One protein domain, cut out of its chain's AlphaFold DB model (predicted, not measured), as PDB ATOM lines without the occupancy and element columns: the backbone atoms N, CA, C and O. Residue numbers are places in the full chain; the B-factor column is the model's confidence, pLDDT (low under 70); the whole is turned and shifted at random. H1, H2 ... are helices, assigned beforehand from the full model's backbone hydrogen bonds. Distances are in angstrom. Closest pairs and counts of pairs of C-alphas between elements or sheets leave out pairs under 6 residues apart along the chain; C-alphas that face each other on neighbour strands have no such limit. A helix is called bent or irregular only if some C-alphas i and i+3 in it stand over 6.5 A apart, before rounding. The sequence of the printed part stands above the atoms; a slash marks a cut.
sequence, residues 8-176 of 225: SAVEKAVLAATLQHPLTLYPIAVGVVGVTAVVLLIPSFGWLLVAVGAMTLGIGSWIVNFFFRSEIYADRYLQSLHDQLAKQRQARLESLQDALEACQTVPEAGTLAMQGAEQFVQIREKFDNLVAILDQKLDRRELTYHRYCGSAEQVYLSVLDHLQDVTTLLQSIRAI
ATOM      1  N   SER A   8     138.074 240.603 178.274       56.88
ATOM      2  CA  SER A   8     138.430 240.723 176.856       56.88
ATOM      3  C   SER A   8     139.594 239.811 176.448       56.88
ATOM      4  O   SER A   8     139.622 239.334 175.313       56.88
ATOM      5  N   ALA A   9     140.543 239.534 177.348       61.47
ATOM      6  CA  ALA A   9     141.623 238.580 177.111       61.47
ATOM      7  C   ALA A   9     141.107 237.134 177.110       61.47
ATOM      8  O   ALA A   9     141.454 236.366 176.211       61.47
ATOM      9  N   VAL A  10     140.208 236.800 178.044       58.78
ATOM     10  CA  VAL A  10     139.496 235.514 178.062       58.78
ATOM     11  C   VAL A  10     138.659 235.353 176.790       58.78
ATOM     12  O   VAL A  10     138.805 234.354 176.093       58.78
ATOM     13  N   GLU A  11     137.867 236.356 176.402       60.00
ATOM     14  CA  GLU A  11     137.074 236.329 175.163       60.00
ATOM     15  C   GLU A  11     137.947 236.157 173.908       60.00
ATOM     16  O   GLU A  11     137.612 235.358 173.034       60.00
ATOM     17  N   LYS A  12     139.101 236.834 173.821       64.25
ATOM     18  CA  LYS A  12     140.055 236.661 172.709       64.25
ATOM     19  C   LYS A  12     140.671 235.263 172.671       64.25
ATOM     20  O   LYS A  12     140.794 234.693 171.587       64.25
ATOM     21  N   ALA A  13     141.052 234.708 173.820       62.44
ATOM     22  CA  ALA A  13     141.612 233.362 173.907       62.44
ATOM     23  C   ALA A  13     140.571 232.295 173.531       62.44
ATOM     24  O   ALA A  13     140.864 231.386 172.753       62.44
ATOM     25  N   VAL A  14     139.331 232.452 174.004       59.72
ATOM     26  CA  VAL A  14     138.196 231.597 173.636       59.72
ATOM     27  C   VAL A  14     137.887 231.707 172.135       59.72
ATOM     28  O   VAL A  14     137.691 230.684 171.477       59.72
ATOM     29  N   LEU A  15     137.904 232.914 171.554       59.09
ATOM     30  CA  LEU A  15     137.733 233.130 170.107       59.09
ATOM     31  C   LEU A  15     138.829 232.435 169.288       59.09
ATOM     32  O   LEU A  15     138.529 231.729 168.326       59.09
ATOM     33  N   ALA A  16     140.096 232.578 169.682       64.06
ATOM     34  CA  ALA A  16     141.211 231.930 168.998       64.06
ATOM     35  C   ALA A  16     141.113 230.392 169.058       64.06
ATOM     36  O   ALA A  16     141.291 229.720 168.041       64.06
ATOM     37  N   ALA A  17     140.765 229.833 170.222       58.28
ATOM     38  CA  ALA A  17     140.629 228.390 170.419       58.28
ATOM     39  C   ALA A  17     139.423 227.785 169.672       58.28
ATOM     40  O   ALA A  17     139.495 226.666 169.163       58.28
ATOM     41  N   THR A  18     138.314 228.520 169.570       56.75
ATOM     42  CA  THR A  18     137.104 228.075 168.851       56.75
ATOM     43  C   THR A  18     137.233 228.185 167.331       56.75
ATOM     44  O   THR A  18     136.637 227.378 166.614       56.75
ATOM     45  N   LEU A  19     138.034 229.126 166.822       57.28
ATOM     46  CA  LEU A  19     138.363 229.237 165.393       57.28
ATOM     47  C   LEU A  19     139.254 228.090 164.892       57.28
ATOM     48  O   LEU A  19     139.166 227.713 163.727       57.28
ATOM     49  N   GLN A  20     140.085 227.509 165.759       56.88
ATOM     50  CA  GLN A  20     141.007 226.423 165.399       56.88
ATOM     51  C   GLN A  20     140.385 225.017 165.500       56.88
ATOM     52  O   GLN A  20     141.052 224.023 165.214       56.88
ATOM     53  N   HIS A  21     139.116 224.897 165.901       55.09
ATOM     54  CA  HIS A  21     138.469 223.597 166.067       55.09
ATOM     55  C   HIS A  21     138.049 222.994 164.701       55.09
ATOM     56  O   HIS A  21     137.453 223.684 163.877       55.09
ATOM     57  N   PRO A  22     138.267 221.692 164.431       52.28
ATOM     58  CA  PRO A  22     137.985 221.091 163.116       52.28
ATOM     59  C   PRO A  22     136.509 221.200 162.683       52.28
ATOM     60  O   PRO A  22     136.218 221.426 161.513       52.28
ATOM     61  N   LEU A  23     135.570 221.127 163.634       54.03
ATOM     62  CA  LEU A  23     134.126 221.299 163.379       54.03
ATOM     63  C   LEU A  23     133.709 222.718 162.951       54.03
ATOM     64  O   LEU A  23     132.586 222.896 162.494       54.03
ATOM     65  N   THR A  24     134.570 223.720 163.113       56.28
ATOM     66  CA  THR A  24     134.299 225.113 162.718       56.28
ATOM     67  C   THR A  24     135.148 225.502 161.511       56.28
ATOM     68  O   THR A  24     134.650 226.140 160.587       56.28
ATOM     69  N   LEU A  25     136.387 225.011 161.453       55.47
ATOM     70  CA  LEU A  25     137.309 225.241 160.346       55.47
ATOM     71  C   LEU A  25     136.874 224.540 159.047       55.47
ATOM     72  O   LEU A  25     136.911 225.150 157.979       55.47
ATOM     73  N   TYR A  26     136.439 223.275 159.108       57.44
ATOM     74  CA  TYR A  26     136.127 222.499 157.900       57.44
ATOM     75  C   TYR A  26     134.873 222.973 157.154       57.44
ATOM     76  O   TYR A  26     134.958 223.117 155.935       57.44
ATOM     77  N   PRO A  27     133.742 223.297 157.809       59.59
ATOM     78  CA  PRO A  27     132.576 223.829 157.101       59.59
ATOM     79  C   PRO A  27     132.839 225.194 156.454       59.59
ATOM     80  O   PRO A  27     132.378 225.439 155.342       59.59
ATOM     81  N   ILE A  28     133.621 226.066 157.108       58.34
ATOM     82  CA  ILE A  28     134.009 227.373 156.553       58.34
ATOM     83  C   ILE A  28     134.938 227.184 155.347       58.34
ATOM     84  O   ILE A  28     134.698 227.776 154.298       58.34
ATOM     85  N   ALA A  29     135.953 226.321 155.453       61.88
ATOM     86  CA  ALA A  29     136.863 226.027 154.346       61.88
ATOM     87  C   ALA A  29     136.130 225.415 153.139       61.88
ATOM     88  O   ALA A  29     136.320 225.863 152.009       61.88
ATOM     89  N   VAL A  30     135.238 224.446 153.375       62.31
ATOM     90  CA  VAL A  30     134.399 223.837 152.329       62.31
ATOM     91  C   VAL A  30     133.443 224.864 151.719       62.31
ATOM     92  O   VAL A  30     133.268 224.879 150.503       62.31
ATOM     93  N   GLY A  31     132.869 225.759 152.524       59.56
ATOM     94  CA  GLY A  31     132.003 226.841 152.053       59.56
ATOM     95  C   GLY A  31     132.727 227.857 151.162       59.56
ATOM     96  O   GLY A  31     132.220 228.204 150.097       59.56
ATOM     97  N   VAL A  32     133.934 228.288 151.545       66.31
ATOM     98  CA  VAL A  32     134.761 229.226 150.760       66.31
ATOM     99  C   VAL A  32     135.212 228.597 149.441       66.31
ATOM    100  O   VAL A  32     135.075 229.216 148.385       66.31
ATOM    101  N   VAL A  33     135.706 227.356 149.478       66.12
ATOM    102  CA  VAL A  33     136.101 226.614 148.269       66.12
ATOM    103  C   VAL A  33     134.887 226.361 147.373       66.12
ATOM    104  O   VAL A  33     134.969 226.568 146.165       66.12
ATOM    105  N   GLY A  34     133.744 225.995 147.957       61.31
ATOM    106  CA  GLY A  34     132.489 225.772 147.241       61.31
ATOM    107  C   GLY A  34     131.973 227.027 146.538       61.31
ATOM    108  O   GLY A  34     131.667 226.973 145.350       61.31
ATOM    109  N   VAL A  35     131.941 228.178 147.220       61.12
ATOM    110  CA  VAL A  35     131.527 229.448 146.598       61.12
ATOM    111  C   VAL A  35     132.488 229.876 145.500       61.12
ATOM    112  O   VAL A  35     132.045 230.281 144.428       61.12
ATOM    113  N   THR A  36     133.793 229.731 145.724       65.38
ATOM    114  CA  THR A  36     134.805 230.113 144.732       65.38
ATOM    115  C   THR A  36     134.715 229.227 143.485       65.38
ATOM    116  O   THR A  36     134.760 229.731 142.364       65.38
ATOM    117  N   ALA A  37     134.502 227.917 143.658       63.31
ATOM    118  CA  ALA A  37     134.298 226.975 142.562       63.31
ATOM    119  C   ALA A  37     133.008 227.263 141.772       63.31
ATOM    120  O   ALA A  37     133.032 227.246 140.545       63.31
ATOM    121  N   VAL A  38     131.896 227.577 142.444       62.69
ATOM    122  CA  VAL A  38     130.620 227.898 141.776       62.69
ATOM    123  C   VAL A  38     130.710 229.208 140.989       62.69
ATOM    124  O   VAL A  38     130.258 229.263 139.849       62.69
ATOM    125  N   VAL A  39     131.336 230.245 141.554       68.25
ATOM    126  CA  VAL A  39     131.501 231.549 140.887       68.25
ATOM    127  C   VAL A  39     132.407 231.451 139.656       68.25
ATOM    128  O   VAL A  39     132.127 232.100 138.651       68.25
ATOM    129  N   LEU A  40     133.473 230.646 139.715       71.88
ATOM    130  CA  LEU A  40     134.452 230.543 138.626       71.88
ATOM    131  C   LEU A  40     134.092 229.510 137.553       71.88
ATOM    132  O   LEU A  40     134.446 229.715 136.394       71.88
ATOM    133  N   LEU A  41     133.444 228.395 137.913       68.00
ATOM    134  CA  LEU A  41     133.298 227.246 137.010       68.00
ATOM    135  C   LEU A  41     131.875 227.049 136.475       68.00
ATOM    136  O   LEU A  41     131.733 226.585 135.345       68.00
ATOM    137  N   ILE A  42     130.818 227.350 137.246       61.19
ATOM    138  CA  ILE A  42     129.429 227.055 136.841       61.19
ATOM    139  C   ILE A  42     128.457 228.096 137.437       61.19
ATOM    140  O   ILE A  42     127.981 227.904 138.562       61.19
ATOM    141  N   PRO A  43     128.074 229.160 136.698       59.03
ATOM    142  CA  PRO A  43     127.164 230.188 137.194       59.03
ATOM    143  C   PRO A  43     125.727 229.660 137.160       59.03
ATOM    144  O   PRO A  43     124.932 229.965 136.275       59.03
ATOM    145  N   SER A  44     125.396 228.808 138.123       65.19
ATOM    146  CA  SER A  44     124.059 228.251 138.300       65.19
ATOM    147  C   SER A  44     123.531 228.634 139.677       65.19
ATOM    148  O   SER A  44     124.155 228.395 140.713       65.19
ATOM    149  N   PHE A  45     122.354 229.256 139.681       65.81
ATOM    150  CA  PHE A  45     121.756 229.842 140.879       65.81
ATOM    151  C   PHE A  45     121.501 228.802 141.991       65.81
ATOM    152  O   PHE A  45     121.631 229.111 143.172       65.81
ATOM    153  N   GLY A  46     121.220 227.545 141.623       71.31
ATOM    154  CA  GLY A  46     120.992 226.449 142.572       71.31
ATOM    155  C   GLY A  46     122.233 226.052 143.381       71.31
ATOM    156  O   GLY A  46     122.145 225.905 144.599       71.31
ATOM    157  N   TRP A  47     123.402 225.937 142.744       65.81
ATOM    158  CA  TRP A  47     124.646 225.598 143.450       65.81
ATOM    159  C   TRP A  47     125.144 226.743 144.335       65.81
ATOM    160  O   TRP A  47     125.730 226.499 145.390       65.81
ATOM    161  N   LEU A  48     124.833 227.987 143.961       63.31
ATOM    162  CA  LEU A  48     125.134 229.166 144.770       63.31
ATOM    163  C   LEU A  48     124.319 229.160 146.076       63.31
ATOM    164  O   LEU A  48     124.878 229.398 147.145       63.31
ATOM    165  N   LEU A  49     123.036 228.786 146.024       67.94
ATOM    166  CA  LEU A  49     122.195 228.628 147.218       67.94
ATOM    167  C   LEU A  49     122.675 227.503 148.146       67.94
ATOM    168  O   LEU A  49     122.676 227.682 149.363       67.94
ATOM    169  N   VAL A  50     123.130 226.371 147.598       69.12
ATOM    170  CA  VAL A  50     123.702 225.266 148.394       69.12
ATOM    171  C   VAL A  50     125.000 225.696 149.085       69.12
ATOM    172  O   VAL A  50     125.183 225.426 150.272       69.12
ATOM    173  N   ALA A  51     125.880 226.411 148.381       63.91
ATOM    174  CA  ALA A  51     127.141 226.892 148.940       63.91
ATOM    175  C   ALA A  51     126.931 227.959 150.035       63.91
ATOM    176  O   ALA A  51     127.568 227.905 151.089       63.91
ATOM    177  N   VAL A  52     125.987 228.886 149.832       64.50
ATOM    178  CA  VAL A  52     125.590 229.872 150.852       64.50
ATOM    179  C   VAL A  52     124.936 229.186 152.056       64.50
ATOM    180  O   VAL A  52     125.271 229.514 153.192       64.50
ATOM    181  N   GLY A  53     124.071 228.191 151.833       66.25
ATOM    182  CA  GLY A  53     123.450 227.395 152.897       66.25
ATOM    183  C   GLY A  53     124.457 226.603 153.740       66.25
ATOM    184  O   GLY A  53     124.336 226.535 154.961       66.25
ATOM    185  N   ALA A  54     125.500 226.049 153.119       63.31
ATOM    186  CA  ALA A  54     126.578 225.376 153.844       63.31
ATOM    187  C   ALA A  54     127.399 226.359 154.702       63.31
ATOM    188  O   ALA A  54     127.751 226.041 155.839       63.31
ATOM    189  N   MET A  55     127.655 227.575 154.199       53.78
ATOM    190  CA  MET A  55     128.316 228.630 154.975       53.78
ATOM    191  C   MET A  55     127.485 229.092 156.174       53.78
ATOM    192  O   MET A  55     128.032 229.245 157.263       53.78
ATOM    193  N   THR A  56     126.174 229.287 156.012       60.56
ATOM    194  CA  THR A  56     125.307 229.727 157.117       60.56
ATOM    195  C   THR A  56     125.165 228.656 158.195       60.56
ATOM    196  O   THR A  56     125.200 228.988 159.378       60.56
ATOM    197  N   LEU A  57     125.100 227.374 157.819       64.75
ATOM    198  CA  LEU A  57     125.136 226.260 158.773       64.75
ATOM    199  C   LEU A  57     126.488 226.164 159.500       64.75
ATOM    200  O   LEU A  57     126.514 225.938 160.710       64.75
ATOM    201  N   GLY A  58     127.603 226.395 158.801       57.62
ATOM    202  CA  GLY A  58     128.938 226.450 159.404       57.62
ATOM    203  C   GLY A  58     129.091 227.590 160.417       57.62
ATOM    204  O   GLY A  58     129.547 227.365 161.537       57.62
ATOM    205  N   ILE A  59     128.640 228.796 160.056       54.25
ATOM    206  CA  ILE A  59     128.646 229.974 160.938       54.25
ATOM    207  C   ILE A  59     127.699 229.760 162.127       54.25
ATOM    208  O   ILE A  59     128.075 230.038 163.262       54.25
ATOM    209  N   GLY A  60     126.505 229.205 161.903       57.38
ATOM    210  CA  GLY A  60     125.547 228.890 162.967       57.38
ATOM    211  C   GLY A  60     126.085 227.860 163.962       57.38
ATOM    212  O   GLY A  60     126.006 228.068 165.171       57.38
ATOM    213  N   SER A  61     126.717 226.789 163.470       59.25
ATOM    214  CA  SER A  61     127.391 225.791 164.309       59.25
ATOM    215  C   SER A  61     128.568 226.394 165.088       59.25
ATOM    216  O   SER A  61     128.773 226.047 166.251       59.25
ATOM    217  N   TRP A  62     129.324 227.323 164.491       56.53
ATOM    218  CA  TRP A  62     130.387 228.057 165.186       56.53
ATOM    219  C   TRP A  62     129.834 228.949 166.303       56.53
ATOM    220  O   TRP A  62     130.350 228.883 167.414       56.53
ATOM    221  N   ILE A  63     128.751 229.694 166.059       59.34
ATOM    222  CA  ILE A  63     128.106 230.553 167.069       59.34
ATOM    223  C   ILE A  63     127.584 229.718 168.243       59.34
ATOM    224  O   ILE A  63     127.873 230.035 169.396       59.34
ATOM    225  N   VAL A  64     126.863 228.624 167.974       61.28
ATOM    226  CA  VAL A  64     126.329 227.749 169.033       61.28
ATOM    227  C   VAL A  64     127.465 227.134 169.851       61.28
ATOM    228  O   VAL A  64     127.416 227.140 171.079       61.28
ATOM    229  N   ASN A  65     128.524 226.658 169.193       59.09
ATOM    230  CA  ASN A  65     129.673 226.061 169.868       59.09
ATOM    231  C   ASN A  65     130.503 227.100 170.645       59.09
ATOM    232  O   ASN A  65     131.014 226.787 171.716       59.09
ATOM    233  N   PHE A  66     130.603 228.336 170.146       56.88
ATOM    234  CA  PHE A  66     131.246 229.452 170.839       56.88
ATOM    235  C   PHE A  66     130.506 229.793 172.133       56.88
ATOM    236  O   PHE A  66     131.119 229.793 173.195       56.88
ATOM    237  N   PHE A  67     129.187 229.992 172.079       57.44
ATOM    238  CA  PHE A  67     128.406 230.351 173.265       57.44
ATOM    239  C   PHE A  67     128.289 229.210 174.288       57.44
ATOM    240  O   PHE A  67     128.379 229.479 175.480       57.44
ATOM    241  N   PHE A  68     128.155 227.948 173.860       62.03
ATOM    242  CA  PHE A  68     128.016 226.814 174.789       62.03
ATOM    243  C   PHE A  68     129.341 226.242 175.314       62.03
ATOM    244  O   PHE A  68     129.345 225.632 176.378       62.03
ATOM    245  N   ARG A  69     130.467 226.388 174.597       61.50
ATOM    246  CA  ARG A  69     131.776 225.880 175.064       61.50
ATOM    247  C   ARG A  69     132.716 226.957 175.600       61.50
ATOM    248  O   ARG A  69     133.771 226.591 176.114       61.50
ATOM    249  N   SER A  70     132.361 228.241 175.509       53.16
ATOM    250  CA  SER A  70     133.168 229.355 176.038       53.16
ATOM    251  C   SER A  70     133.585 229.132 177.494       53.16
ATOM    252  O   SER A  70     134.756 229.300 177.819       53.16
ATOM    253  N   GLU A  71     132.675 228.635 178.335       59.16
ATOM    254  CA  GLU A  71     132.945 228.340 179.749       59.16
ATOM    255  C   GLU A  71     134.052 227.287 179.928       59.16
ATOM    256  O   GLU A  71     134.971 227.482 180.716       59.16
ATOM    257  N   ILE A  72     134.053 226.224 179.113       63.91
ATOM    258  CA  ILE A  72     135.076 225.163 179.163       63.91
ATOM    259  C   ILE A  72     136.450 225.695 178.728       63.91
ATOM    260  O   ILE A  72     137.480 225.286 179.266       63.91
ATOM    261  N   TYR A  73     136.495 226.577 177.726       64.31
ATOM    262  CA  TYR A  73     137.750 227.173 177.258       64.31
ATOM    263  C   TYR A  73     138.282 228.235 178.228       64.31
ATOM    264  O   TYR A  73     139.496 228.312 178.416       64.31
ATOM    265  N   ALA A  74     137.395 229.005 178.865       60.84
ATOM    266  CA  ALA A  74     137.748 229.939 179.926       60.84
ATOM    267  C   ALA A  74     138.339 229.199 181.135       60.84
ATOM    268  O   ALA A  74     139.439 229.544 181.563       60.84
ATOM    269  N   ASP A  75     137.692 228.123 181.595       64.94
ATOM    270  CA  ASP A  75     138.199 227.282 182.688       64.94
ATOM    271  C   ASP A  75     139.565 226.670 182.358       64.94
ATOM    272  O   ASP A  75     140.485 226.740 183.170       64.94
ATOM    273  N   ARG A  76     139.754 226.120 181.147       68.19
ATOM    274  CA  ARG A  76     141.063 225.573 180.736       68.19
ATOM    275  C   ARG A  76     142.151 226.639 180.667       68.19
ATOM    276  O   ARG A  76     143.291 226.361 181.031       68.19
ATOM    277  N   TYR A  77     141.827 227.835 180.177       65.81
ATOM    278  CA  TYR A  77     142.781 228.941 180.124       65.81
ATOM    279  C   TYR A  77     143.179 229.378 181.538       65.81
ATOM    280  O   TYR A  77     144.371 229.476 181.829       65.81
ATOM    281  N   LEU A  78     142.205 229.532 182.438       66.69
ATOM    282  CA  LEU A  78     142.432 229.877 183.843       66.69
ATOM    283  C   LEU A  78     143.243 228.803 184.582       66.69
ATOM    284  O   LEU A  78     144.224 229.136 185.242       66.69
ATOM    285  N   GLN A  79     142.924 227.519 184.388       69.31
ATOM    286  CA  GLN A  79     143.720 226.406 184.918       69.31
ATOM    287  C   GLN A  79     145.155 226.430 184.391       69.31
ATOM    288  O   GLN A  79     146.096 226.316 185.169       69.31
ATOM    289  N   SER A  80     145.346 226.651 183.088       70.69
ATOM    290  CA  SER A  80     146.691 226.710 182.509       70.69
ATOM    291  C   SER A  80     147.521 227.884 183.041       70.69
ATOM    292  O   SER A  80     148.740 227.757 183.171       70.69
ATOM    293  N   LEU A  81     146.879 229.011 183.380       66.44
ATOM    294  CA  LEU A  81     147.534 230.143 184.034       66.44
ATOM    295  C   LEU A  81     147.929 229.796 185.469       66.44
ATOM    296  O   LEU A  81     149.075 230.033 185.843       66.44
ATOM    297  N   HIS A  82     147.030 229.183 186.243       67.44
ATOM    298  CA  HIS A  82     147.347 228.719 187.595       67.44
ATOM    299  C   HIS A  82     148.478 227.691 187.602       67.44
ATOM    300  O   HIS A  82     149.390 227.814 188.412       67.44
ATOM    301  N   ASP A  83     148.505 226.740 186.668       72.62
ATOM    302  CA  ASP A  83     149.575 225.740 186.590       72.62
ATOM    303  C   ASP A  83     150.941 226.362 186.259       72.62
ATOM    304  O   ASP A  83     151.973 225.963 186.808       72.62
ATOM    305  N   GLN A  84     150.976 227.350 185.359       71.00
ATOM    306  CA  GLN A  84     152.208 228.072 185.030       71.00
ATOM    307  C   GLN A  84     152.705 228.906 186.215       71.00
ATOM    308  O   GLN A  84     153.904 228.907 186.506       71.00
ATOM    309  N   LEU A  85     151.789 229.577 186.915       67.00
ATOM    310  CA  LEU A  85     152.097 230.390 188.088       67.00
ATOM    311  C   LEU A  85     152.526 229.524 189.278       67.00
ATOM    312  O   LEU A  85     153.512 229.849 189.935       67.00
ATOM    313  N   ALA A  86     151.886 228.373 189.496       72.81
ATOM    314  CA  ALA A  86     152.247 227.418 190.541       72.81
ATOM    315  C   ALA A  86     153.664 226.857 190.342       72.81
ATOM    316  O   ALA A  86     154.444 226.791 191.293       72.81
ATOM    317  N   LYS A  87     154.040 226.518 189.100       74.12
ATOM    318  CA  LYS A  87     155.407 226.071 188.782       74.12
ATOM    319  C   LYS A  87     156.448 227.161 189.021       74.12
ATOM    320  O   LYS A  87     157.499 226.879 189.592       74.12
ATOM    321  N   GLN A  88     156.165 228.396 188.600       70.25
ATOM    322  CA  GLN A  88     157.059 229.528 188.863       70.25
ATOM    323  C   GLN A  88     157.177 229.824 190.356       70.25
ATOM    324  O   GLN A  88     158.272 230.121 190.827       70.25
ATOM    325  N   ARG A  89     156.070 229.713 191.098       72.75
ATOM    326  CA  ARG A  89     156.039 229.910 192.543       72.75
ATOM    327  C   ARG A  89     156.950 228.906 193.237       72.75
ATOM    328  O   ARG A  89     157.868 229.336 193.920       72.75
ATOM    329  N   GLN A  90     156.746 227.606 193.035       77.81
ATOM    330  CA  GLN A  90     157.479 226.583 193.788       77.81
ATOM    331  C   GLN A  90     159.000 226.705 193.617       77.81
ATOM    332  O   GLN A  90     159.725 226.757 194.607       77.81
ATOM    333  N   ALA A  91     159.471 226.845 192.374       78.19
ATOM    334  CA  ALA A  91     160.898 226.981 192.092       78.19
ATOM    335  C   ALA A  91     161.502 228.248 192.719       78.19
ATOM    336  O   ALA A  91     162.615 228.210 193.242       78.19
ATOM    337  N   ARG A  92     160.765 229.372 192.700       77.44
ATOM    338  CA  ARG A  92     161.218 230.609 193.349       77.44
ATOM    339  C   ARG A  92     161.275 230.451 194.861       77.44
ATOM    340  O   ARG A  92     162.281 230.837 195.440       77.44
ATOM    341  N   LEU A  93     160.242 229.876 195.478       82.00
ATOM    342  CA  LEU A  93     160.158 229.717 196.932       82.00
ATOM    343  C   LEU A  93     161.341 228.928 197.494       82.00
ATOM    344  O   LEU A  93     161.972 229.396 198.435       82.00
ATOM    345  N   GLU A  94     161.656 227.781 196.892       84.12
ATOM    346  CA  GLU A  94     162.791 226.951 197.314       84.12
ATOM    347  C   GLU A  94     164.110 227.723 197.166       84.12
ATOM    348  O   GLU A  94     164.864 227.860 198.125       84.12
ATOM    349  N   SER A  95     164.337 228.343 196.002       86.81
ATOM    350  CA  SER A  95     165.571 229.100 195.757       86.81
ATOM    351  C   SER A  95     165.750 230.316 196.679       86.81
ATOM    352  O   SER A  95     166.869 230.616 197.092       86.81
ATOM    353  N   LEU A  96     164.657 231.012 197.011       88.19
ATOM    354  CA  LEU A  96     164.648 232.178 197.894       88.19
ATOM    355  C   LEU A  96     164.971 231.787 199.328       88.19
ATOM    356  O   LEU A  96     165.792 232.444 199.968       88.19
ATOM    357  N   GLN A  97     164.338 230.721 199.816       88.62
ATOM    358  CA  GLN A  97     164.567 230.227 201.162       88.62
ATOM    359  C   GLN A  97     166.028 229.797 201.341       88.62
ATOM    360  O   GLN A  97     166.704 230.308 202.235       88.62
ATOM    361  N   ASP A  98     166.544 228.965 200.434       89.75
ATOM    362  CA  ASP A  98     167.934 228.498 200.473       89.75
ATOM    363  C   ASP A  98     168.931 229.669 200.408       89.75
ATOM    364  O   ASP A  98     169.932 229.705 201.129       89.75
ATOM    365  N   ALA A  99     168.660 230.665 199.556       88.50
ATOM    366  CA  ALA A  99     169.518 231.837 199.412       88.50
ATOM    367  C   ALA A  99     169.543 232.711 200.674       88.50
ATOM    368  O   ALA A  99     170.615 233.198 201.047       88.50
ATOM    369  N   LEU A 100     168.392 232.913 201.324       89.06
ATOM    370  CA  LEU A 100     168.294 233.670 202.573       89.06
ATOM    371  C   LEU A 100     169.028 232.946 203.703       89.06
ATOM    372  O   LEU A 100     169.855 233.565 204.370       89.06
ATOM    373  N   GLU A 101     168.796 231.642 203.872       89.75
ATOM    374  CA  GLU A 101     169.471 230.811 204.878       89.75
ATOM    375  C   GLU A 101     170.995 230.838 204.702       89.75
ATOM    376  O   GLU A 101     171.736 231.097 205.653       89.75
ATOM    377  N   ALA A 102     171.481 230.701 203.466       88.62
ATOM    378  CA  ALA A 102     172.911 230.729 203.165       88.62
ATOM    379  C   ALA A 102     173.582 232.104 203.374       88.62
ATOM    380  O   ALA A 102     174.814 232.199 203.315       88.62
ATOM    381  N   CYS A 103     172.806 233.173 203.574       87.56
ATOM    382  CA  CYS A 103     173.312 234.512 203.884       87.56
ATOM    383  C   CYS A 103     173.250 234.845 205.385       87.56
ATOM    384  O   CYS A 103     173.851 235.835 205.802       87.56
ATOM    385  N   GLN A 104     172.601 234.021 206.217       88.38
ATOM    386  CA  GLN A 104     172.488 234.266 207.664       88.38
ATOM    387  C   GLN A 104     173.835 234.191 208.393       88.38
ATOM    388  O   GLN A 104     174.032 234.849 209.411       88.38
ATOM    389  N   THR A 105     174.789 233.421 207.866       83.69
ATOM    390  CA  THR A 105     176.121 233.252 208.467       83.69
ATOM    391  C   THR A 105     177.096 234.379 208.118       83.69
ATOM    392  O   THR A 105     178.247 234.343 208.548       83.69
ATOM    393  N   VAL A 106     176.682 235.351 207.300       81.25
ATOM    394  CA  VAL A 106     177.551 236.433 206.830       81.25
ATOM    395  C   VAL A 106     177.627 237.529 207.898       81.25
ATOM    396  O   VAL A 106     176.581 238.031 208.321       81.25
ATOM    397  N   PRO A 107     178.833 237.938 208.338       73.19
ATOM    398  CA  PRO A 107     178.994 239.075 209.241       73.19
ATOM    399  C   PRO A 107     178.332 240.332 208.657       73.19
ATOM    400  O   PRO A 107     178.399 240.552 207.454       73.19
ATOM    401  N   GLU A 108     177.678 241.145 209.494       78.44
ATOM    402  CA  GLU A 108     176.952 242.383 209.120       78.44
ATOM    403  C   GLU A 108     175.673 242.195 208.276       78.44
ATOM    404  O   GLU A 108     174.719 242.948 208.456       78.44
ATOM    405  N   ALA A 109     175.602 241.177 207.414       83.44
ATOM    406  CA  ALA A 109     174.441 240.897 206.562       83.44
ATOM    407  C   ALA A 109     173.477 239.843 207.138       83.44
ATOM    408  O   ALA A 109     172.326 239.758 206.707       83.44
ATOM    409  N   GLY A 110     173.914 239.055 208.125       87.06
ATOM    410  CA  GLY A 110     173.135 237.947 208.682       87.06
ATOM    411  C   GLY A 110     171.812 238.372 209.323       87.06
ATOM    412  O   GLY A 110     170.793 237.718 209.119       87.06
ATOM    413  N   THR A 111     171.785 239.510 210.022       89.19
ATOM    414  CA  THR A 111     170.555 240.060 210.622       89.19
ATOM    415  C   THR A 111     169.536 240.475 209.562       89.19
ATOM    416  O   THR A 111     168.348 240.194 209.705       89.19
ATOM    417  N   LEU A 112     169.998 241.083 208.465       90.19
ATOM    418  CA  LEU A 112     169.154 241.448 207.324       90.19
ATOM    419  C   LEU A 112     168.638 240.201 206.594       90.19
ATOM    420  O   LEU A 112     167.476 240.156 206.197       90.19
ATOM    421  N   ALA A 113     169.467 239.162 206.458       90.81
ATOM    422  CA  ALA A 113     169.052 237.885 205.884       90.81
ATOM    423  C   ALA A 113     167.969 237.192 206.733       90.81
ATOM    424  O   ALA A 113     166.996 236.679 206.183       90.81
ATOM    425  N   MET A 114     168.092 237.229 208.066       91.00
ATOM    426  CA  MET A 114     167.056 236.733 208.981       91.00
ATOM    427  C   MET A 114     165.747 237.517 208.835       91.00
ATOM    428  O   MET A 114     164.690 236.910 208.698       91.00
ATOM    429  N   GLN A 115     165.811 238.851 208.782       90.44
ATOM    430  CA  GLN A 115     164.630 239.689 208.554       90.44
ATOM    431  C   GLN A 115     163.955 239.372 207.208       90.44
ATOM    432  O   GLN A 115     162.730 239.274 207.138       90.44
ATOM    433  N   GLY A 116     164.738 239.163 206.146       89.56
ATOM    434  CA  GLY A 116     164.218 238.724 204.849       89.56
ATOM    435  C   GLY A 116     163.519 237.362 204.918       89.56
ATOM    436  O   GLY A 116     162.449 237.194 204.335       89.56
ATOM    437  N   ALA A 117     164.070 236.409 205.677       90.56
ATOM    438  CA  ALA A 117     163.454 235.099 205.899       90.56
ATOM    439  C   ALA A 117     162.133 235.197 206.680       90.56
ATOM    440  O   ALA A 117     161.150 234.548 206.322       90.56
ATOM    441  N   GLU A 118     162.063 236.055 207.697       90.56
ATOM    442  CA  GLU A 118     160.815 236.313 208.422       90.56
ATOM    443  C   GLU A 118     159.747 236.933 207.511       90.56
ATOM    444  O   GLU A 118     158.596 236.490 207.514       90.56
ATOM    445  N   GLN A 119     160.116 237.917 206.684       86.56
ATOM    446  CA  GLN A 119     159.193 238.522 205.718       86.56
ATOM    447  C   GLN A 119     158.693 237.516 204.684       86.56
ATOM    448  O   GLN A 119     157.505 237.525 204.355       86.56
ATOM    449  N   PHE A 120     159.565 236.620 204.219       89.50
ATOM    450  CA  PHE A 120     159.206 235.528 203.318       89.50
ATOM    451  C   PHE A 120     158.128 234.607 203.916       89.50
ATOM    452  O   PHE A 120     157.148 234.271 203.244       89.50
ATOM    453  N   VAL A 121     158.257 234.237 205.193       89.12
ATOM    454  CA  VAL A 121     157.241 233.427 205.886       89.12
ATOM    455  C   VAL A 121     155.932 234.207 206.026       89.12
ATOM    456  O   VAL A 121     154.872 233.702 205.651       89.12
ATOM    457  N   GLN A 122     155.997 235.462 206.481       87.25
ATOM    458  CA  GLN A 122     154.807 236.291 206.688       87.25
ATOM    459  C   GLN A 122     154.024 236.546 205.396       87.25
ATOM    460  O   GLN A 122     152.792 236.548 205.415       87.25
ATOM    461  N   ILE A 123     154.703 236.794 204.270       85.56
ATOM    462  CA  ILE A 123     154.013 237.060 203.004       85.56
ATOM    463  C   ILE A 123     153.308 235.808 202.480       85.56
ATOM    464  O   ILE A 123     152.193 235.916 201.967       85.56
ATOM    465  N   ARG A 124     153.907 234.622 202.664       85.44
ATOM    466  CA  ARG A 124     153.273 233.342 202.327       85.44
ATOM    467  C   ARG A 124     151.997 233.140 203.138       85.44
ATOM    468  O   ARG A 124     150.937 232.943 202.557       85.44
ATOM    469  N   GLU A 125     152.073 233.296 204.458       87.12
ATOM    470  CA  GLU A 125     150.908 233.149 205.341       87.12
ATOM    471  C   GLU A 125     149.791 234.149 205.009       87.12
ATOM    472  O   GLU A 125     148.614 233.791 204.979       87.12
ATOM    473  N   LYS A 126     150.133 235.412 204.726       83.88
ATOM    474  CA  LYS A 126     149.151 236.435 204.329       83.88
ATOM    475  C   LYS A 126     148.466 236.091 203.007       83.88
ATOM    476  O   LYS A 126     147.257 236.292 202.891       83.88
ATOM    477  N   PHE A 127     149.219 235.587 202.032       85.56
ATOM    478  CA  PHE A 127     148.665 235.152 200.755       85.56
ATOM    479  C   PHE A 127     147.723 233.953 200.931       85.56
ATOM    480  O   PHE A 127     146.585 234.010 200.468       85.56
ATOM    481  N   ASP A 128     148.146 232.926 201.671       84.88
ATOM    482  CA  ASP A 128     147.328 231.737 201.935       84.88
ATOM    483  C   ASP A 128     146.023 232.100 202.665       84.88
ATOM    484  O   ASP A 128     144.938 231.643 202.293       84.88
ATOM    485  N   ASN A 129     146.095 233.006 203.648       81.19
ATOM    486  CA  ASN A 129     144.919 233.526 204.348       81.19
ATOM    487  C   ASN A 129     143.967 234.289 203.416       81.19
ATOM    488  O   ASN A 129     142.748 234.138 203.519       81.19
ATOM    489  N   LEU A 130     144.496 235.104 202.500       82.25
ATOM    490  CA  LEU A 130     143.678 235.822 201.523       82.25
ATOM    491  C   LEU A 130     142.946 234.848 200.591       82.25
ATOM    492  O   LEU A 130     141.745 235.009 200.372       82.25
ATOM    493  N   VAL A 131     143.634 233.818 200.092       80.62
ATOM    494  CA  VAL A 131     143.018 232.769 199.264       80.62
ATOM    495  C   VAL A 131     141.920 232.038 200.041       80.62
ATOM    496  O   VAL A 131     140.815 231.879 199.526       80.62
ATOM    497  N   ALA A 132     142.167 231.686 201.306       80.38
ATOM    498  CA  ALA A 132     141.167 231.040 202.157       80.38
ATOM    499  C   ALA A 132     139.916 231.914 202.380       80.38
ATOM    500  O   ALA A 132     138.794 231.405 202.395       80.38
ATOM    501  N   ILE A 133     140.078 233.235 202.516       80.00
ATOM    502  CA  ILE A 133     138.946 234.170 202.606       80.00
ATOM    503  C   ILE A 133     138.171 234.211 201.286       80.00
ATOM    504  O   ILE A 133     136.939 234.187 201.305       80.00
ATOM    505  N   LEU A 134     138.865 234.264 200.144       76.00
ATOM    506  CA  LEU A 134     138.223 234.251 198.828       76.00
ATOM    507  C   LEU A 134     137.419 232.962 198.614       76.00
ATOM    508  O   LEU A 134     136.279 233.041 198.165       76.00
ATOM    509  N   ASP A 135     137.960 231.813 199.023       80.44
ATOM    510  CA  ASP A 135     137.281 230.511 198.978       80.44
ATOM    511  C   ASP A 135     136.005 230.451 199.826       80.44
ATOM    512  O   ASP A 135     135.056 229.754 199.477       80.44
ATOM    513  N   GLN A 136     135.964 231.169 200.950       86.06
ATOM    514  CA  GLN A 136     134.774 231.226 201.808       86.06
ATOM    515  C   GLN A 136     133.705 232.192 201.291       86.06
ATOM    516  O   GLN A 136     132.536 232.069 201.662       86.06
ATOM    517  N   LYS A 137     134.099 233.209 200.517       82.12
ATOM    518  CA  LYS A 137     133.219 234.318 200.118       82.12
ATOM    519  C   LYS A 137     132.692 234.210 198.696       82.12
ATOM    520  O   LYS A 137     131.677 234.838 198.411       82.12
ATOM    521  N   LEU A 138     133.371 233.471 197.827       76.50
ATOM    522  CA  LEU A 138     133.066 233.389 196.403       76.50
ATOM    523  C   LEU A 138     133.054 231.928 195.952       76.50
ATOM    524  O   LEU A 138     133.843 231.115 196.428       76.50
ATOM    525  N   ASP A 139     132.181 231.602 195.000       77.06
ATOM    526  CA  ASP A 139     132.223 230.301 194.336       77.06
ATOM    527  C   ASP A 139     133.393 230.282 193.339       77.06
ATOM    528  O   ASP A 139     133.573 231.202 192.537       77.06
ATOM    529  N   ARG A 140     134.186 229.206 193.364       74.75
ATOM    530  CA  ARG A 140     135.330 229.004 192.465       74.75
ATOM    531  C   ARG A 140     134.941 228.967 190.990       74.75
ATOM    532  O   ARG A 140     135.808 229.144 190.150       74.75
ATOM    533  N   ARG A 141     133.668 228.742 190.655       71.81
ATOM    534  CA  ARG A 141     133.157 228.774 189.272       71.81
ATOM    535  C   ARG A 141     132.907 230.192 188.760       71.81
ATOM    536  O   ARG A 141     132.700 230.389 187.566       71.81
ATOM    537  N   GLU A 142     132.908 231.193 189.637       69.94
ATOM    538  CA  GLU A 142     132.673 232.574 189.234       69.94
ATOM    539  C   GLU A 142     133.941 233.219 188.663       69.94
ATOM    540  O   GLU A 142     135.046 233.103 189.198       69.94
ATOM    541  N   LEU A 143     133.782 234.005 187.595       69.94
ATOM    542  CA  LEU A 143     134.877 234.799 187.022       69.94
ATOM    543  C   LEU A 143     135.472 235.783 188.047       69.94
ATOM    544  O   LEU A 143     136.662 236.096 188.021       69.94
ATOM    545  N   THR A 144     134.638 236.266 188.968       71.38
ATOM    546  CA  THR A 144     135.026 237.188 190.037       71.38
ATOM    547  C   THR A 144     136.068 236.573 190.971       71.38
ATOM    548  O   THR A 144     137.048 237.249 191.289       71.38
ATOM    549  N   TYR A 145     135.902 235.300 191.353       77.94
ATOM    550  CA  TYR A 145     136.872 234.562 192.167       77.94
ATOM    551  C   TYR A 145     138.241 234.530 191.487       77.94
ATOM    552  O   TYR A 145     139.233 234.986 192.056       77.94
ATOM    553  N   HIS A 146     138.272 234.095 190.227       71.88
ATOM    554  CA  HIS A 146     139.501 233.984 189.447       71.88
ATOM    555  C   HIS A 146     140.218 235.323 189.284       71.88
ATOM    556  O   HIS A 146     141.439 235.390 189.402       71.88
ATOM    557  N   ARG A 147     139.469 236.410 189.069       73.69
ATOM    558  CA  ARG A 147     140.045 237.753 188.970       73.69
ATOM    559  C   ARG A 147     140.722 238.174 190.275       73.69
ATOM    560  O   ARG A 147     141.850 238.651 190.235       73.69
ATOM    561  N   TYR A 148     140.054 238.005 191.417       76.50
ATOM    562  CA  TYR A 148     140.633 238.387 192.708       76.50
ATOM    563  C   TYR A 148     141.813 237.500 193.100       76.50
ATOM    564  O   TYR A 148     142.830 238.028 193.546       76.50
ATOM    565  N   CYS A 149     141.716 236.189 192.878       78.38
ATOM    566  CA  CYS A 149     142.812 235.260 193.134       78.38
ATOM    567  C   CYS A 149     144.025 235.571 192.243       78.38
ATOM    568  O   CYS A 149     145.141 235.665 192.743       78.38
ATOM    569  N   GLY A 150     143.807 235.826 190.949       74.44
ATOM    570  CA  GLY A 150     144.865 236.211 190.015       74.44
ATOM    571  C   GLY A 150     145.546 237.528 190.399       74.44
ATOM    572  O   GLY A 150     146.771 237.612 190.390       74.44
ATOM    573  N   SER A 151     144.784 238.548 190.808       77.94
ATOM    574  CA  SER A 151     145.365 239.804 191.306       77.94
ATOM    575  C   SER A 151     146.141 239.617 192.612       77.94
ATOM    576  O   SER A 151     147.235 240.160 192.752       77.94
ATOM    577  N   ALA A 152     145.616 238.830 193.555       78.81
ATOM    578  CA  ALA A 152     146.314 238.496 194.795       78.81
ATOM    579  C   ALA A 152     147.637 237.766 194.519       78.81
ATOM    580  O   ALA A 152     148.665 238.084 195.114       78.81
ATOM    581  N   GLU A 153     147.623 236.825 193.577       79.88
ATOM    582  CA  GLU A 153     148.790 236.061 193.145       79.88
ATOM    583  C   GLU A 153     149.839 236.946 192.462       79.88
ATOM    584  O   GLU A 153     151.029 236.798 192.730       79.88
ATOM    585  N   GLN A 154     149.422 237.916 191.644       78.44
ATOM    586  CA  GLN A 154     150.333 238.899 191.046       78.44
ATOM    587  C   GLN A 154     151.003 239.788 192.099       78.44
ATOM    588  O   GLN A 154     152.212 240.005 192.033       78.44
ATOM    589  N   VAL A 155     150.243 240.276 193.085       84.00
ATOM    590  CA  VAL A 155     150.801 241.065 194.195       84.00
ATOM    591  C   VAL A 155     151.782 240.220 195.005       84.00
ATOM    592  O   VAL A 155     152.890 240.670 195.286       84.00
ATOM    593  N   TYR A 156     151.415 238.978 195.321       83.12
ATOM    594  CA  TYR A 156     152.285 238.036 196.015       83.12
ATOM    595  C   TYR A 156     153.609 237.812 195.273       83.12
ATOM    596  O   TYR A 156     154.678 237.939 195.868       83.12
ATOM    597  N   LEU A 157     153.555 237.555 193.962       82.31
ATOM    598  CA  LEU A 157     154.750 237.381 193.134       82.31
ATOM    599  C   LEU A 157     155.616 238.645 193.083       82.31
ATOM    600  O   LEU A 157     156.834 238.528 193.146       82.31
ATOM    601  N   SER A 158     155.012 239.836 193.039       83.56
ATOM    602  CA  SER A 158     155.761 241.099 193.080       83.56
ATOM    603  C   SER A 158     156.536 241.275 194.388       83.56
ATOM    604  O   SER A 158     157.644 241.801 194.372       83.56
ATOM    605  N   VAL A 159     155.976 240.839 195.521       85.62
ATOM    606  CA  VAL A 159     156.693 240.877 196.805       85.62
ATOM    607  C   VAL A 159     157.829 239.851 196.822       85.62
ATOM    608  O   VAL A 159     158.919 240.153 197.305       85.62
ATOM    609  N   LEU A 160     157.620 238.660 196.249       86.75
ATOM    610  CA  LEU A 160     158.698 237.679 196.093       86.75
ATOM    611  C   LEU A 160     159.830 238.195 195.192       86.75
ATOM    612  O   LEU A 160     160.989 237.915 195.479       86.75
ATOM    613  N   ASP A 161     159.521 238.976 194.154       87.19
ATOM    614  CA  ASP A 161     160.533 239.612 193.302       87.19
ATOM    615  C   ASP A 161     161.388 240.617 194.096       87.19
ATOM    616  O   ASP A 161     162.609 240.638 193.950       87.19
ATOM    617  N   HIS A 162     160.797 241.377 195.025       88.19
ATOM    618  CA  HIS A 162     161.574 242.245 195.923       88.19
ATOM    619  C   HIS A 162     162.495 241.446 196.856       88.19
ATOM    620  O   HIS A 162     163.650 241.822 197.066       88.19
ATOM    621  N   LEU A 163     162.022 240.320 197.395       89.25
ATOM    622  CA  LEU A 163     162.869 239.433 198.197       89.25
ATOM    623  C   LEU A 163     163.976 238.786 197.347       89.25
ATOM    624  O   LEU A 163     165.082 238.550 197.837       89.25
ATOM    625  N   GLN A 164     163.725 238.548 196.059       90.88
ATOM    626  CA  GLN A 164     164.736 238.053 195.126       90.88
ATOM    627  C   GLN A 164     165.836 239.098 194.886       90.88
ATOM    628  O   GLN A 164     167.023 238.763 194.851       90.88
ATOM    629  N   ASP A 165     165.473 240.375 194.790       91.50
ATOM    630  CA  ASP A 165     166.449 241.463 194.720       91.50
ATOM    631  C   ASP A 165     167.281 241.545 196.008       91.50
ATOM    632  O   ASP A 165     168.508 241.669 195.952       91.50
ATOM    633  N   VAL A 166     166.639 241.404 197.174       92.06
ATOM    634  CA  VAL A 166     167.329 241.358 198.473       92.06
ATOM    635  C   VAL A 166     168.335 240.210 198.524       92.06
ATOM    636  O   VAL A 166     169.497 240.439 198.859       92.06
ATOM    637  N   THR A 167     167.936 238.990 198.160       92.12
ATOM    638  CA  THR A 167     168.856 237.838 198.156       92.12
ATOM    639  C   THR A 167     170.023 238.031 197.197       92.12
ATOM    640  O   THR A 167     171.157 237.721 197.555       92.12
ATOM    641  N   THR A 168     169.787 238.615 196.024       92.44
ATOM    642  CA  THR A 168     170.847 238.928 195.054       92.44
ATOM    643  C   THR A 168     171.868 239.910 195.638       92.44
ATOM    644  O   THR A 168     173.080 239.720 195.502       92.44
ATOM    645  N   LEU A 169     171.400 240.943 196.345       92.56
ATOM    646  CA  LEU A 169     172.274 241.896 197.032       92.56
ATOM    647  C   LEU A 169     173.045 241.231 198.179       92.56
ATOM    648  O   LEU A 169     174.253 241.427 198.287       92.56
ATOM    649  N   LEU A 170     172.383 240.408 198.995       91.31
ATOM    650  CA  LEU A 170     173.017 239.662 200.089       91.31
ATOM    651  C   LEU A 170     174.100 238.696 199.583       91.31
ATOM    652  O   LEU A 170     175.175 238.607 200.173       91.31
ATOM    653  N   GLN A 171     173.865 238.021 198.456       90.88
ATOM    654  CA  GLN A 171     174.861 237.158 197.816       90.88
ATOM    655  C   GLN A 171     176.074 237.950 197.314       90.88
ATOM    656  O   GLN A 171     177.209 237.492 197.463       90.88
ATOM    657  N   SER A 172     175.851 239.140 196.752       90.62
ATOM    658  CA  SER A 172     176.929 240.044 196.340       90.62
ATOM    659  C   SER A 172     177.740 240.543 197.543       90.62
ATOM    660  O   SER A 172     178.969 240.526 197.494       90.62
ATOM    661  N   ILE A 173     177.077 240.893 198.650       89.88
ATOM    662  CA  ILE A 173     177.729 241.259 199.916       89.88
ATOM    663  C   ILE A 173     178.590 240.098 200.426       89.88
ATOM    664  O   ILE A 173     179.765 240.294 200.712       89.88
ATOM    665  N   ARG A 174     178.052 238.871 200.441       88.12
ATOM    666  CA  ARG A 174     178.781 237.660 200.853       88.12
ATOM    667  C   ARG A 174     180.051 237.403 200.035       88.12
ATOM    668  O   ARG A 174     181.002 236.828 200.553       88.12
ATOM    669  N   ALA A 175     180.060 237.774 198.756       87.88
ATOM    670  CA  ALA A 175     181.215 237.586 197.880       87.88
ATOM    671  C   ALA A 175     182.348 238.600 198.140       87.88
ATOM    672  O   ALA A 175     183.470 238.415 197.656       87.88
ATOM    673  N   ILE A 176     182.079 239.679 198.879       87.56
ATOM    674  CA  ILE A 176     183.073 240.678 199.265       87.56
ATOM    675  C   ILE A 176     183.559 240.342 200.677       87.56
ATOM    676  O   ILE A 176     182.770 240.313 201.610       87.56
TER     677      ILE A 176
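This is residues 8 to 176 of the 225 residues of an uncharacterized protein of Candidatus Entotheonella factor (UniProt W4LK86). How does the shape build up from the first printed residue? H1 sits at the bend of one long helix, H3; H2 folds along H3's first arm, H3a, as a hairpin, and the second arm, H3b, forms an up-and-down bundle with H4 and H5, each running against the one before. What is its make-up? The printed part has 169 residues with five named helices, H1 to H5 in order, and no named strand: all helix. It is an extended rod, with a radius of gyration of the C-alphas of 27.1 A and spans of 90 by 41 by 18 A.

Where is the bend? H3, residues 45 to 101, is the hub and was assigned as one helix by its hydrogen bonds, but it is bent: C-alphas 68 and 71 are 7.2 A apart. Its arms H3a, residues 45 to 68, and H3b, residues 71 to 101, stand at a steep tilt of 43 degrees. What meets H3a and H3b? H1, residues 8 to 19, touches both, its closest C-alphas to H3b being Val 14 and Tyr 73, 5.7 A apart. H2, residues 22 to 41, forms a hairpin with H3a, at Gly 31 and Met 55, whose C-alphas are the closest, 5.0 A apart. H4, residues 110 to 137, touches H3b with residues 113 to 120 alone, closest at the C-alphas of Ala 113 and Leu 100, 5.4 A. And H5? H5, residues 143 to 175, runs opposite ways to H4 at a shallow tilt of 6 degrees, with the C-alphas of Val 131 and Cys 149 closest, 6.6 A. Are the backbones regular in their O i to N i+4 pairs? Every pair is within hydrogen-bond range in H1, H3a, H3b, H4 and H5, and 14 of 16 are in H2.

Where does H1 begin? C-alpha 8 is at (138.430, 240.723, 176.856). How long are the longer parts? First to last C-alpha, H3a measures 34.6 A, H3b 44.4 A, H4 41.0 A and H5 47.7 A, ending at C-alpha 175 at (181.215, 237.586, 197.880).

How far does it reach? The two C-alphas farthest apart, those of Ser 44 and Pro 107, are 90.4 A apart; residues 40 to 45 stand free. Is it whole, and how sure? The printed part has no cut and no long link; its mean pLDDT is 73.7, with 75 residues under 70, among them 8 to 39 and 47 to 79.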